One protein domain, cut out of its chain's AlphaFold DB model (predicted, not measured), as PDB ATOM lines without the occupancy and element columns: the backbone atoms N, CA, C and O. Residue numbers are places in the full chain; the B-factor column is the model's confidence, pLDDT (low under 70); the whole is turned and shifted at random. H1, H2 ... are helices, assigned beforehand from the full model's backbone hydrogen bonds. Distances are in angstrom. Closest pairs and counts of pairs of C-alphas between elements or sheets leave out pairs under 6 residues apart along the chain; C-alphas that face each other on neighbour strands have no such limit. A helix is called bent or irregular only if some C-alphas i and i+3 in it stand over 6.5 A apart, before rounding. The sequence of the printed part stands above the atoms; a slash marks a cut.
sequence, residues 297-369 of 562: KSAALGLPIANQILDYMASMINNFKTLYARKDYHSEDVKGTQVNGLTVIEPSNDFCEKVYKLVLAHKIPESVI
ATOM      1  N   LYS A 297      -7.351  33.922 -36.005       90.88
ATOM      2  CA  LYS A 297      -8.373  34.529 -35.116       90.88
ATOM      3  C   LYS A 297      -9.751  34.649 -35.781       90.88
ATOM      4  O   LYS A 297     -10.738  34.163 -35.240       90.88
ATOM      5  N   SER A 298      -9.810  35.239 -36.973       89.06
ATOM      6  CA  SER A 298     -11.067  35.431 -37.706       89.06
ATOM      7  C   SER A 298     -11.539  34.137 -38.370       89.06
ATOM      8  O   SER A 298     -12.688  33.746 -38.204       89.06
ATOM      9  N   ALA A 299     -10.656  33.433 -39.085       87.31
ATOM     10  CA  ALA A 299     -11.042  32.276 -39.895       87.31
ATOM     11  C   ALA A 299     -11.332  31.005 -39.076       87.31
ATOM     12  O   ALA A 299     -12.337  30.338 -39.309       87.31
ATOM     13  N   ALA A 300     -10.467  30.665 -38.117       85.00
ATOM     14  CA  ALA A 300     -10.559  29.426 -37.345       85.00
ATOM     15  C   ALA A 300     -11.475  29.546 -36.119       85.00
ATOM     16  O   ALA A 300     -12.014  28.535 -35.668       85.00
ATOM     17  N   LEU A 301     -11.662  30.761 -35.585       88.38
ATOM     18  CA  LEU A 301     -12.455  30.992 -34.375       88.38
ATOM     19  C   LEU A 301     -13.646  31.928 -34.620       88.38
ATOM     20  O   LEU A 301     -14.783  31.520 -34.402       88.38
ATOM     21  N   GLY A 302     -13.411  33.135 -35.142       91.12
ATOM     22  CA  GLY A 302     -14.451  34.144 -35.363       91.12
ATOM     23  C   GLY A 302     -15.604  33.668 -36.253       91.12
ATOM     24  O   GLY A 302     -16.760  33.761 -35.852       91.12
ATOM     25  N   LEU A 303     -15.308  33.102 -37.429       92.38
ATOM     26  CA  LEU A 303     -16.327  32.631 -38.375       92.38
ATOM     27  C   LEU A 303     -17.153  31.464 -37.807       92.38
ATOM     28  O   LEU A 303     -18.381  31.540 -37.865       92.38
ATOM     29  N   PRO A 304     -16.553  30.409 -37.212       90.94
ATOM     30  CA  PRO A 304     -17.331  29.372 -36.541       90.94
ATOM     31  C   PRO A 304     -18.203  29.881 -35.393       90.94
ATOM     32  O   PRO A 304     -19.291  29.344 -35.196       90.94
ATOM     33  N   ILE A 305     -17.744  30.878 -34.631       92.44
ATOM     34  CA  ILE A 305     -18.546  31.497 -33.567       92.44
ATOM     35  C   ILE A 305     -19.724  32.259 -34.180       92.44
ATOM     36  O   ILE A 305     -20.865  31.996 -33.815       92.44
ATOM     37  N   ALA A 306     -19.467  33.136 -35.155       93.69
ATOM     38  CA  ALA A 306     -20.505  33.903 -35.838       93.69
ATOM     39  C   ALA A 306     -21.560  32.985 -36.469       93.69
ATOM     40  O   ALA A 306     -22.751  33.199 -36.277       93.69
ATOM     41  N   ASN A 307     -21.143  31.908 -37.143       93.81
ATOM     42  CA  ASN A 307     -22.074  30.952 -37.735       93.81
ATOM     43  C   ASN A 307     -22.995  30.294 -36.689       93.81
ATOM     44  O   ASN A 307     -24.188  30.163 -36.934       93.81
ATOM     45  N   GLN A 308     -22.459  29.916 -35.523       91.81
ATOM     46  CA  GLN A 308     -23.261  29.343 -34.434       91.81
ATOM     47  C   GLN A 308     -24.223  30.368 -33.821       91.81
ATOM     48  O   GLN A 308     -25.368  30.038 -33.529       91.81
ATOM     49  N   ILE A 309     -23.787  31.618 -33.659       92.06
ATOM     50  CA  ILE A 309     -24.653  32.714 -33.199       92.06
ATOM     51  C   ILE A 309     -25.802  32.934 -34.191       92.06
ATOM     52  O   ILE A 309     -26.950  33.069 -33.772       92.06
ATOM     53  N   LEU A 310     -25.520  32.901 -35.496       93.06
ATOM     54  CA  LEU A 310     -26.537  33.020 -36.542       93.06
ATOM     55  C   LEU A 310     -27.514  31.836 -36.550       93.06
ATOM     56  O   LEU A 310     -28.711  32.064 -36.700       93.06
ATOM     57  N   ASP A 311     -27.053  30.605 -36.298       89.75
ATOM     58  CA  ASP A 311     -27.934  29.443 -36.095       89.75
ATOM     59  C   ASP A 311     -28.929  29.692 -34.939       89.75
ATOM     60  O   ASP A 311     -30.134  29.439 -35.067       89.75
ATOM     61  N   TYR A 312     -28.444  30.218 -33.807       89.06
ATOM     62  CA  TYR A 312     -29.290  30.543 -32.655       89.06
ATOM     63  C   TYR A 312     -30.251  31.700 -32.945       89.06
ATOM     64  O   TYR A 312     -31.430  31.612 -32.594       89.06
ATOM     65  N   MET A 313     -29.787  32.741 -33.634       89.12
ATOM     66  CA  MET A 313     -30.607  33.882 -34.040       89.12
ATOM     67  C   MET A 313     -31.707  33.462 -35.024       89.12
ATOM     68  O   MET A 313     -32.877  33.783 -34.824       89.12
ATOM     69  N   ALA A 314     -31.382  32.664 -36.044       88.44
ATOM     70  CA  ALA A 314     -32.364  32.121 -36.978       88.44
ATOM     71  C   ALA A 314     -33.397  31.240 -36.257       88.44
ATOM     72  O   ALA A 314     -34.595  31.298 -36.550       88.44
ATOM     73  N   SER A 315     -32.967  30.442 -35.273       84.81
ATOM     74  CA  SER A 315     -33.878  29.675 -34.420       84.81
ATOM     75  C   SER A 315     -34.800  30.581 -33.595       84.81
ATOM     76  O   SER A 315     -35.999  30.309 -33.520       84.81
ATOM     77  N   MET A 316     -34.275  31.656 -33.002       86.56
ATOM     78  CA  MET A 316     -35.054  32.642 -32.248       86.56
ATOM     79  C   MET A 316     -36.120  33.292 -33.138       86.56
ATOM     80  O   MET A 316     -37.300  33.244 -32.789       86.56
ATOM     81  N   ILE A 317     -35.737  33.792 -34.320       85.75
ATOM     82  CA  ILE A 317     -36.643  34.440 -35.283       85.75
ATOM     83  C   ILE A 317     -37.785  33.496 -35.671       85.75
ATOM     84  O   ILE A 317     -38.961  33.843 -35.552       85.75
ATOM     85  N   ASN A 318     -37.453  32.268 -36.078       84.88
ATOM     86  CA  ASN A 318     -38.445  31.291 -36.526       84.88
ATOM     87  C   ASN A 318     -39.413  30.862 -35.411       84.88
ATOM     88  O   ASN A 318     -40.569  30.534 -35.682       84.88
ATOM     89  N   ASN A 319     -38.958  30.859 -34.154       83.56
ATOM     90  CA  ASN A 319     -39.750  30.411 -33.009       83.56
ATOM     91  C   ASN A 319     -40.356  31.557 -32.188       83.56
ATOM     92  O   ASN A 319     -41.067  31.288 -31.216       83.56
ATOM     93  N   PHE A 320     -40.125  32.816 -32.573       86.81
ATOM     94  CA  PHE A 320     -40.450  33.992 -31.766       86.81
ATOM     95  C   PHE A 320     -41.912  34.021 -31.315       86.81
ATOM     96  O   PHE A 320     -42.183  34.149 -30.125       86.81
ATOM     97  N   LYS A 321     -42.863  33.807 -32.236       86.88
ATOM     98  CA  LYS A 321     -44.305  33.810 -31.927       86.88
ATOM     99  C   LYS A 321     -44.669  32.808 -30.826       86.88
ATOM    100  O   LYS A 321     -45.474  33.107 -29.950       86.88
ATOM    101  N   THR A 322     -44.072  31.621 -30.872       85.06
ATOM    102  CA  THR A 322     -44.314  30.551 -29.897       85.06
ATOM    103  C   THR A 322     -43.653  30.863 -28.559       85.06
ATOM    104  O   THR A 322     -44.261  30.655 -27.513       85.06
ATOM    105  N   LEU A 323     -42.418  31.374 -28.588       84.31
ATOM    106  CA  LEU A 323     -41.682  31.769 -27.388       84.31
ATOM    107  C   LEU A 323     -42.397  32.907 -26.653       84.31
ATOM    108  O   LEU A 323     -42.602  32.807 -25.447       84.31
ATOM    109  N   TYR A 324     -42.831  33.930 -27.387       87.31
ATOM    110  CA  TYR A 324     -43.520  35.105 -26.856       87.31
ATOM    111  C   TYR A 324     -44.884  34.769 -26.238       87.31
ATOM    112  O   TYR A 324     -45.295  35.382 -25.261       87.31
ATOM    113  N   ALA A 325     -45.575  33.749 -26.759       88.06
ATOM    114  CA  ALA A 325     -46.850  33.288 -26.209       88.06
ATOM    115  C   ALA A 325     -46.721  32.576 -24.843       88.06
ATOM    116  O   ALA A 325     -47.736  32.277 -24.207       88.06
ATOM    117  N   ARG A 326     -45.502  32.262 -24.382       83.88
ATOM    118  CA  ARG A 326     -45.296  31.645 -23.068       83.88
ATOM    119  C   ARG A 326     -45.521  32.655 -21.946       83.88
ATOM    120  O   ARG A 326     -45.058  33.788 -22.005       83.88
ATOM    121  N   LYS A 327     -46.133  32.197 -20.850       86.31
ATOM    122  CA  LYS A 327     -46.344  33.016 -19.643       86.31
ATOM    123  C   LYS A 327     -45.035  33.480 -18.995       86.31
ATOM    124  O   LYS A 327     -45.000  34.543 -18.391       86.31
ATOM    125  N   ASP A 328     -43.976  32.684 -19.114       87.00
ATOM    126  CA  ASP A 328     -42.656  32.943 -18.539       87.00
ATOM    127  C   ASP A 328     -41.682  33.586 -19.537       87.00
ATOM    128  O   ASP A 328     -40.482  33.606 -19.274       87.00
ATOM    129  N   TYR A 329     -42.163  34.126 -20.668       85.88
ATOM    130  CA  TYR A 329     -41.302  34.703 -21.707       85.88
ATOM    131  C   TYR A 329     -40.313  35.736 -21.152       85.88
ATOM    132  O   TYR A 329     -39.125  35.646 -21.432       85.88
ATOM    133  N   HIS A 330     -40.777  36.663 -20.309       88.12
ATOM    134  CA  HIS A 330     -39.949  37.734 -19.739       88.12
ATOM    135  C   HIS A 330     -38.966  37.285 -18.646       88.12
ATOM    136  O   HIS A 330     -38.218  38.110 -18.128       88.12
ATOM    137  N   SER A 331     -38.950  36.000 -18.288       86.31
ATOM    138  CA  SER A 331     -37.956  35.445 -17.369       86.31
ATOM    139  C   SER A 331     -36.555  35.375 -17.997       86.31
ATOM    140  O   SER A 331     -36.406  35.233 -19.214       86.31
ATOM    141  N   GLU A 332     -35.517  35.411 -17.158       82.06
ATOM    142  CA  GLU A 332     -34.120  35.203 -17.570       82.06
ATOM    143  C   GLU A 332     -33.907  33.829 -18.230       82.06
ATOM    144  O   GLU A 332     -33.187  33.711 -19.217       82.06
ATOM    145  N   ASP A 333     -34.606  32.796 -17.749       79.94
ATOM    146  CA  ASP A 333     -34.510  31.430 -18.277       79.94
ATOM    147  C   ASP A 333     -35.061  31.305 -19.720       79.94
ATOM    148  O   ASP A 333     -34.723  30.348 -20.425       79.94
ATOM    149  N   VAL A 334     -35.892  32.253 -20.179       81.62
ATOM    150  CA  VAL A 334     -36.502  32.240 -21.522       81.62
ATOM    151  C   VAL A 334     -35.996  33.386 -22.390       81.62
ATOM    152  O   VAL A 334     -35.308  33.104 -23.368       81.62
ATOM    153  N   LYS A 335     -36.295  34.656 -22.070       84.31
ATOM    154  CA  LYS A 335     -35.816  35.811 -22.858       84.31
ATOM    155  C   LYS A 335     -34.289  35.890 -22.823       84.31
ATOM    156  O   LYS A 335     -33.680  36.112 -23.864       84.31
ATOM    157  N   GLY A 336     -33.680  35.664 -21.656       81.25
ATOM    158  CA  GLY A 336     -32.230  35.788 -21.460       81.25
ATOM    159  C   GLY A 336     -31.392  34.720 -22.170       81.25
ATOM    160  O   GLY A 336     -30.197  34.912 -22.359       81.25
ATOM    161  N   THR A 337     -32.003  33.614 -22.608       80.94
ATOM    162  CA  THR A 337     -31.315  32.541 -23.347       80.94
ATOM    163  C   THR A 337     -31.412  32.691 -24.867       80.94
ATOM    164  O   THR A 337     -30.873  31.859 -25.595       80.94
ATOM    165  N   GLN A 338     -32.100  33.721 -25.371       84.94
ATOM    166  CA  GLN A 338     -32.244  33.954 -26.808       84.94
ATOM    167  C   GLN A 338     -31.167  34.896 -27.346       84.94
ATOM    168  O   GLN A 338     -30.810  35.882 -26.710       84.94
ATOM    169  N   VAL A 339     -30.719  34.629 -28.573       87.00
ATOM    170  CA  VAL A 339     -29.868  35.541 -29.345       87.00
ATOM    171  C   VAL A 339     -30.770  36.395 -30.232       87.00
ATOM    172  O   VAL A 339     -31.464  35.860 -31.096       87.00
ATOM    173  N   ASN A 340     -30.786  37.709 -30.007       84.25
ATOM    174  CA  ASN A 340     -31.660  38.658 -30.706       84.25
ATOM    175  C   ASN A 340     -30.954  39.476 -31.802       84.25
ATOM    176  O   ASN A 340     -31.637  40.106 -32.604       84.25
ATOM    177  N   GLY A 341     -29.622  39.461 -31.863       86.94
ATOM    178  CA  GLY A 341     -28.867  40.200 -32.869       86.94
ATOM    179  C   GLY A 341     -27.375  39.883 -32.847       86.94
ATOM    180  O   GLY A 341     -26.868  39.248 -31.921       86.94
ATOM    181  N   LEU A 342     -26.679  40.335 -33.890       90.44
ATOM    182  CA  LEU A 342     -25.230  40.253 -34.031       90.44
ATOM    183  C   LEU A 342     -24.731  41.530 -34.712       90.44
ATOM    184  O   LEU A 342     -25.127  41.822 -35.837       90.44
ATOM    185  N   THR A 343     -23.826  42.246 -34.049       91.19
ATOM    186  CA  THR A 343     -23.107  43.385 -34.631       91.19
ATOM    187  C   THR A 343     -21.666  42.969 -34.888       91.19
ATOM    188  O   THR A 343     -20.996  42.466 -33.986       91.19
ATOM    189  N   VAL A 344     -21.185  43.179 -36.113       92.06
ATOM    190  CA  VAL A 344     -19.804  42.875 -36.506       92.06
ATOM    191  C   VAL A 344     -19.131  44.152 -36.975       92.06
ATOM    192  O   VAL A 344     -19.653  44.849 -37.837       92.06
ATOM    193  N   ILE A 345     -17.972  44.451 -36.390       90.56
ATOM    194  CA  ILE A 345     -17.160  45.622 -36.719       90.56
ATOM    195  C   ILE A 345     -15.749  45.118 -37.002       90.56
ATOM    196  O   ILE A 345     -15.107  44.540 -36.123       90.56
ATOM    197  N   GLU A 346     -15.275  45.307 -38.230       86.94
ATOM    198  CA  GLU A 346     -13.950  44.865 -38.661       86.94
ATOM    199  C   GLU A 346     -13.407  45.805 -39.757       86.94
ATOM    200  O   GLU A 346     -14.166  46.185 -40.648       86.94
ATOM    201  N   PRO A 347     -12.128  46.224 -39.690       78.12
ATOM    202  CA  PRO A 347     -11.602  47.286 -40.551       78.12
ATOM    203  C   PRO A 347     -11.298  46.884 -42.008       78.12
ATOM    204  O   PRO A 347     -11.247  47.767 -42.857       78.12
ATOM    205  N   SER A 348     -11.058  45.605 -42.320       78.56
ATOM    206  CA  SER A 348     -10.599  45.141 -43.647       78.56
ATOM    207  C   SER A 348     -11.698  44.588 -44.564       78.56
ATOM    208  O   SER A 348     -11.398  44.157 -45.676       78.56
ATOM    209  N   ASN A 349     -12.958  44.600 -44.117       80.06
ATOM    210  CA  ASN A 349     -14.146  44.028 -44.769       80.06
ATOM    211  C   ASN A 349     -14.113  42.499 -45.007       80.06
ATOM    212  O   ASN A 349     -15.175  41.896 -45.124       80.06
ATOM    213  N   ASP A 350     -12.952  41.829 -45.008       86.06
ATOM    214  CA  ASP A 350     -12.845  40.380 -45.266       86.06
ATOM    215  C   ASP A 350     -13.698  39.548 -44.295       86.06
ATOM    216  O   ASP A 350     -14.355  38.579 -44.684       86.06
ATOM    217  N   PHE A 351     -13.716  39.923 -43.015       90.81
ATOM    218  CA  PHE A 351     -14.527  39.215 -42.031       90.81
ATOM    219  C   PHE A 351     -16.007  39.597 -42.138       90.81
ATOM    220  O   PHE A 351     -16.863  38.710 -42.120       90.81
ATOM    221  N   CYS A 352     -16.305  40.893 -42.279       91.62
ATOM    222  CA  CYS A 352     -17.671  41.403 -42.401       91.62
ATOM    223  C   CYS A 352     -18.395  40.811 -43.615       91.62
ATOM    224  O   CYS A 352     -19.510  40.319 -43.468       91.62
ATOM    225  N   GLU A 353     -17.748  40.767 -44.782       91.81
ATOM    226  CA  GLU A 353     -18.309  40.193 -46.008       91.81
ATOM    227  C   GLU A 353     -18.613  38.694 -45.839       91.81
ATOM    228  O   GLU A 353     -19.675  38.206 -46.235       91.81
ATOM    229  N   LYS A 354     -17.708  37.938 -45.200       94.00
ATOM    230  CA  LYS A 354     -17.928  36.510 -44.919       94.00
ATOM    231  C   LYS A 354     -19.092  36.297 -43.958       94.00
ATOM    232  O   LYS A 354     -19.901  35.400 -44.193       94.00
ATOM    233  N   VAL A 355     -19.209  37.108 -42.906       95.06
ATOM    234  CA  VAL A 355     -20.361  37.040 -41.997       95.06
ATOM    235  C   VAL A 355     -21.645  37.432 -42.725       95.06
ATOM    236  O   VAL A 355     -22.635  36.721 -42.592       95.06
ATOM    237  N   TYR A 356     -21.633  38.475 -43.554       92.88
ATOM    238  CA  TYR A 356     -22.786  38.873 -44.363       92.88
ATOM    239  C   TYR A 356     -23.264  37.731 -45.274       92.88
ATOM    240  O   TYR A 356     -24.440  37.368 -45.259       92.88
ATOM    241  N   LYS A 357     -22.343  37.053 -45.973       93.81
ATOM    242  CA  LYS A 357     -22.658  35.846 -46.761       93.81
ATOM    243  C   LYS A 357     -23.261  34.726 -45.905       93.81
ATOM    244  O   LYS A 357     -24.180  34.048 -46.364       93.81
ATOM    245  N   LEU A 358     -22.785  34.531 -44.671       94.81
ATOM    246  CA  LEU A 358     -23.391  33.577 -43.736       94.81
ATOM    247  C   LEU A 358     -24.820  33.993 -43.365       94.81
ATOM    248  O   LEU A 358     -25.709  33.150 -43.406       94.81
ATOM    249  N   VAL A 359     -25.068  35.269 -43.056       94.38
ATOM    250  CA  VAL A 359     -26.411  35.789 -42.734       94.38
ATOM    251  C   VAL A 359     -27.400  35.481 -43.867       94.38
ATOM    252  O   VAL A 359     -28.480  34.939 -43.613       94.38
ATOM    253  N   LEU A 360     -27.002  35.731 -45.120       92.81
ATOM    254  CA  LEU A 360     -27.803  35.394 -46.300       92.81
ATOM    255  C   LEU A 360     -28.020  33.877 -46.438       92.81
ATOM    256  O   LEU A 360     -29.133  33.427 -46.718       92.81
ATOM    257  N   ALA A 361     -26.989  33.064 -46.180       93.38
ATOM    258  CA  ALA A 361     -27.094  31.602 -46.203       93.38
ATOM    259  C   ALA A 361     -28.059  31.054 -45.132       93.38
ATOM    260  O   ALA A 361     -28.744  30.053 -45.368       93.38
ATOM    261  N   HIS A 362     -28.169  31.739 -43.988       91.00
ATOM    262  CA  HIS A 362     -29.152  31.470 -42.929       91.00
ATOM    263  C   HIS A 362     -30.576  31.926 -43.279       91.00
ATOM    264  O   HIS A 362     -31.510  31.644 -42.527       91.00
ATOM    265  N   LYS A 363     -30.772  32.568 -44.443       90.12
ATOM    266  CA  LYS A 363     -32.058  33.099 -44.930       90.12
ATOM    267  C   LYS A 363     -32.674  34.137 -43.995       90.12
ATOM    268  O   LYS A 363     -33.898  34.245 -43.902       90.12
ATOM    269  N   ILE A 364     -31.829  34.886 -43.294       88.94
ATOM    270  CA  ILE A 364     -32.270  36.068 -42.564       88.94
ATOM    271  C   ILE A 364     -32.664  37.122 -43.617       88.94
ATOM    272  O   ILE A 364     -31.885  37.346 -44.545       88.94
ATOM    273  N   PRO A 365     -33.869  37.722 -43.543       85.00
ATOM    274  CA  PRO A 365     -34.331  38.667 -44.557       85.00
ATOM    275  C   PRO A 365     -33.412  39.883 -44.679       85.00
ATOM    276  O   PRO A 365     -33.082  40.497 -43.671       85.00
ATOM    277  N   GLU A 366     -33.076  40.292 -45.903       85.56
ATOM    278  CA  GLU A 366     -32.239  41.480 -46.143       85.56
ATOM    279  C   GLU A 366     -32.821  42.757 -45.526       85.56
ATOM    280  O   GLU A 366     -32.077  43.601 -45.045       85.56
ATOM    281  N   SER A 367     -34.150  42.851 -45.414       83.12
ATOM    282  CA  SER A 367     -34.840  43.984 -44.787       83.12
ATOM    283  C   SER A 367     -34.519  44.187 -43.302       83.12
ATOM    284  O   SER A 367     -34.887  45.218 -42.747       83.12
ATOM    285  N   VAL A 368     -33.922  43.196 -42.630       81.94
ATOM    286  CA  VAL A 368     -33.489  43.297 -41.225       81.94
ATOM    287  C   VAL A 368     -31.965  43.300 -41.080       81.94
ATOM    288  O   VAL A 368     -31.459  43.237 -39.962       81.94
ATOM    289  N   ILE A 369     -31.231  43.345 -42.195       87.62
ATOM    290  CA  ILE A 369     -29.773  43.391 -42.207       87.62
ATOM    291  C   ILE A 369     -29.341  44.827 -42.463       87.62
ATOM    292  O   ILE A 369     -29.731  45.443 -43.450       87.62
TER     293      ILE A 369
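What this domain is: This is residues 297 to 369 of the 562 residues of an uncharacterized protein of Bacillus thuringiensis serovar guiyangiensis (UniProt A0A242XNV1). One long, kinked helix, H1, runs the length of the domain, and a shorter helix, H2, packs side by side with part of it, at residues 298 to 310. Between them a long loop folds back from the far end of H1 to the start of H2, and its residues 327 to 333 stick out free. The printed part has 73 residues, with two named helices in the order H1, H2 and no named strand, and its class is all helix. It is loose, with a radius of gyration of the C-alphas of 14.0 A, and elongated, spanning 44 by 25 by 17 A.

Where its parts are: Find C-alpha 297 at (-8.373, 34.529, -35.116); from there H1, residues 297 to 324, runs 36.1 A to C-alpha 324 at (-43.520, 35.105, -26.856). Look near residue 318 for a kink of 54 degrees; H1 is irregular there, with C-alphas 318 and 321 7.9 A apart. Then pass residues 325 to 349, which hold no named element, to reach H2, residues 350 to 361, which runs 16.8 A and ends at C-alpha 361 at (-27.094, 31.602, -46.203).

How they stand to each other: H1 touches H2 with its residues 298 to 310 alone; look at Asn 307 and Leu 358, whose C-alphas are the closest, 6.7 A apart. The two run the same way at a shallow tilt of 33 degrees, only just short of steep. In H2 every O i to N i+4 pair is within hydrogen-bond range; in H1 19 of 24 are.

The domain as a whole: The C-alphas farthest apart are those of Lys 327 and Ser 348, at 44.7 A. The link from H1 to H2, 25 residues, is long, and residues 327 to 333 in it stand free. The printed part has no cut. Its mean pLDDT is 87.9, and no printed residue is under 70.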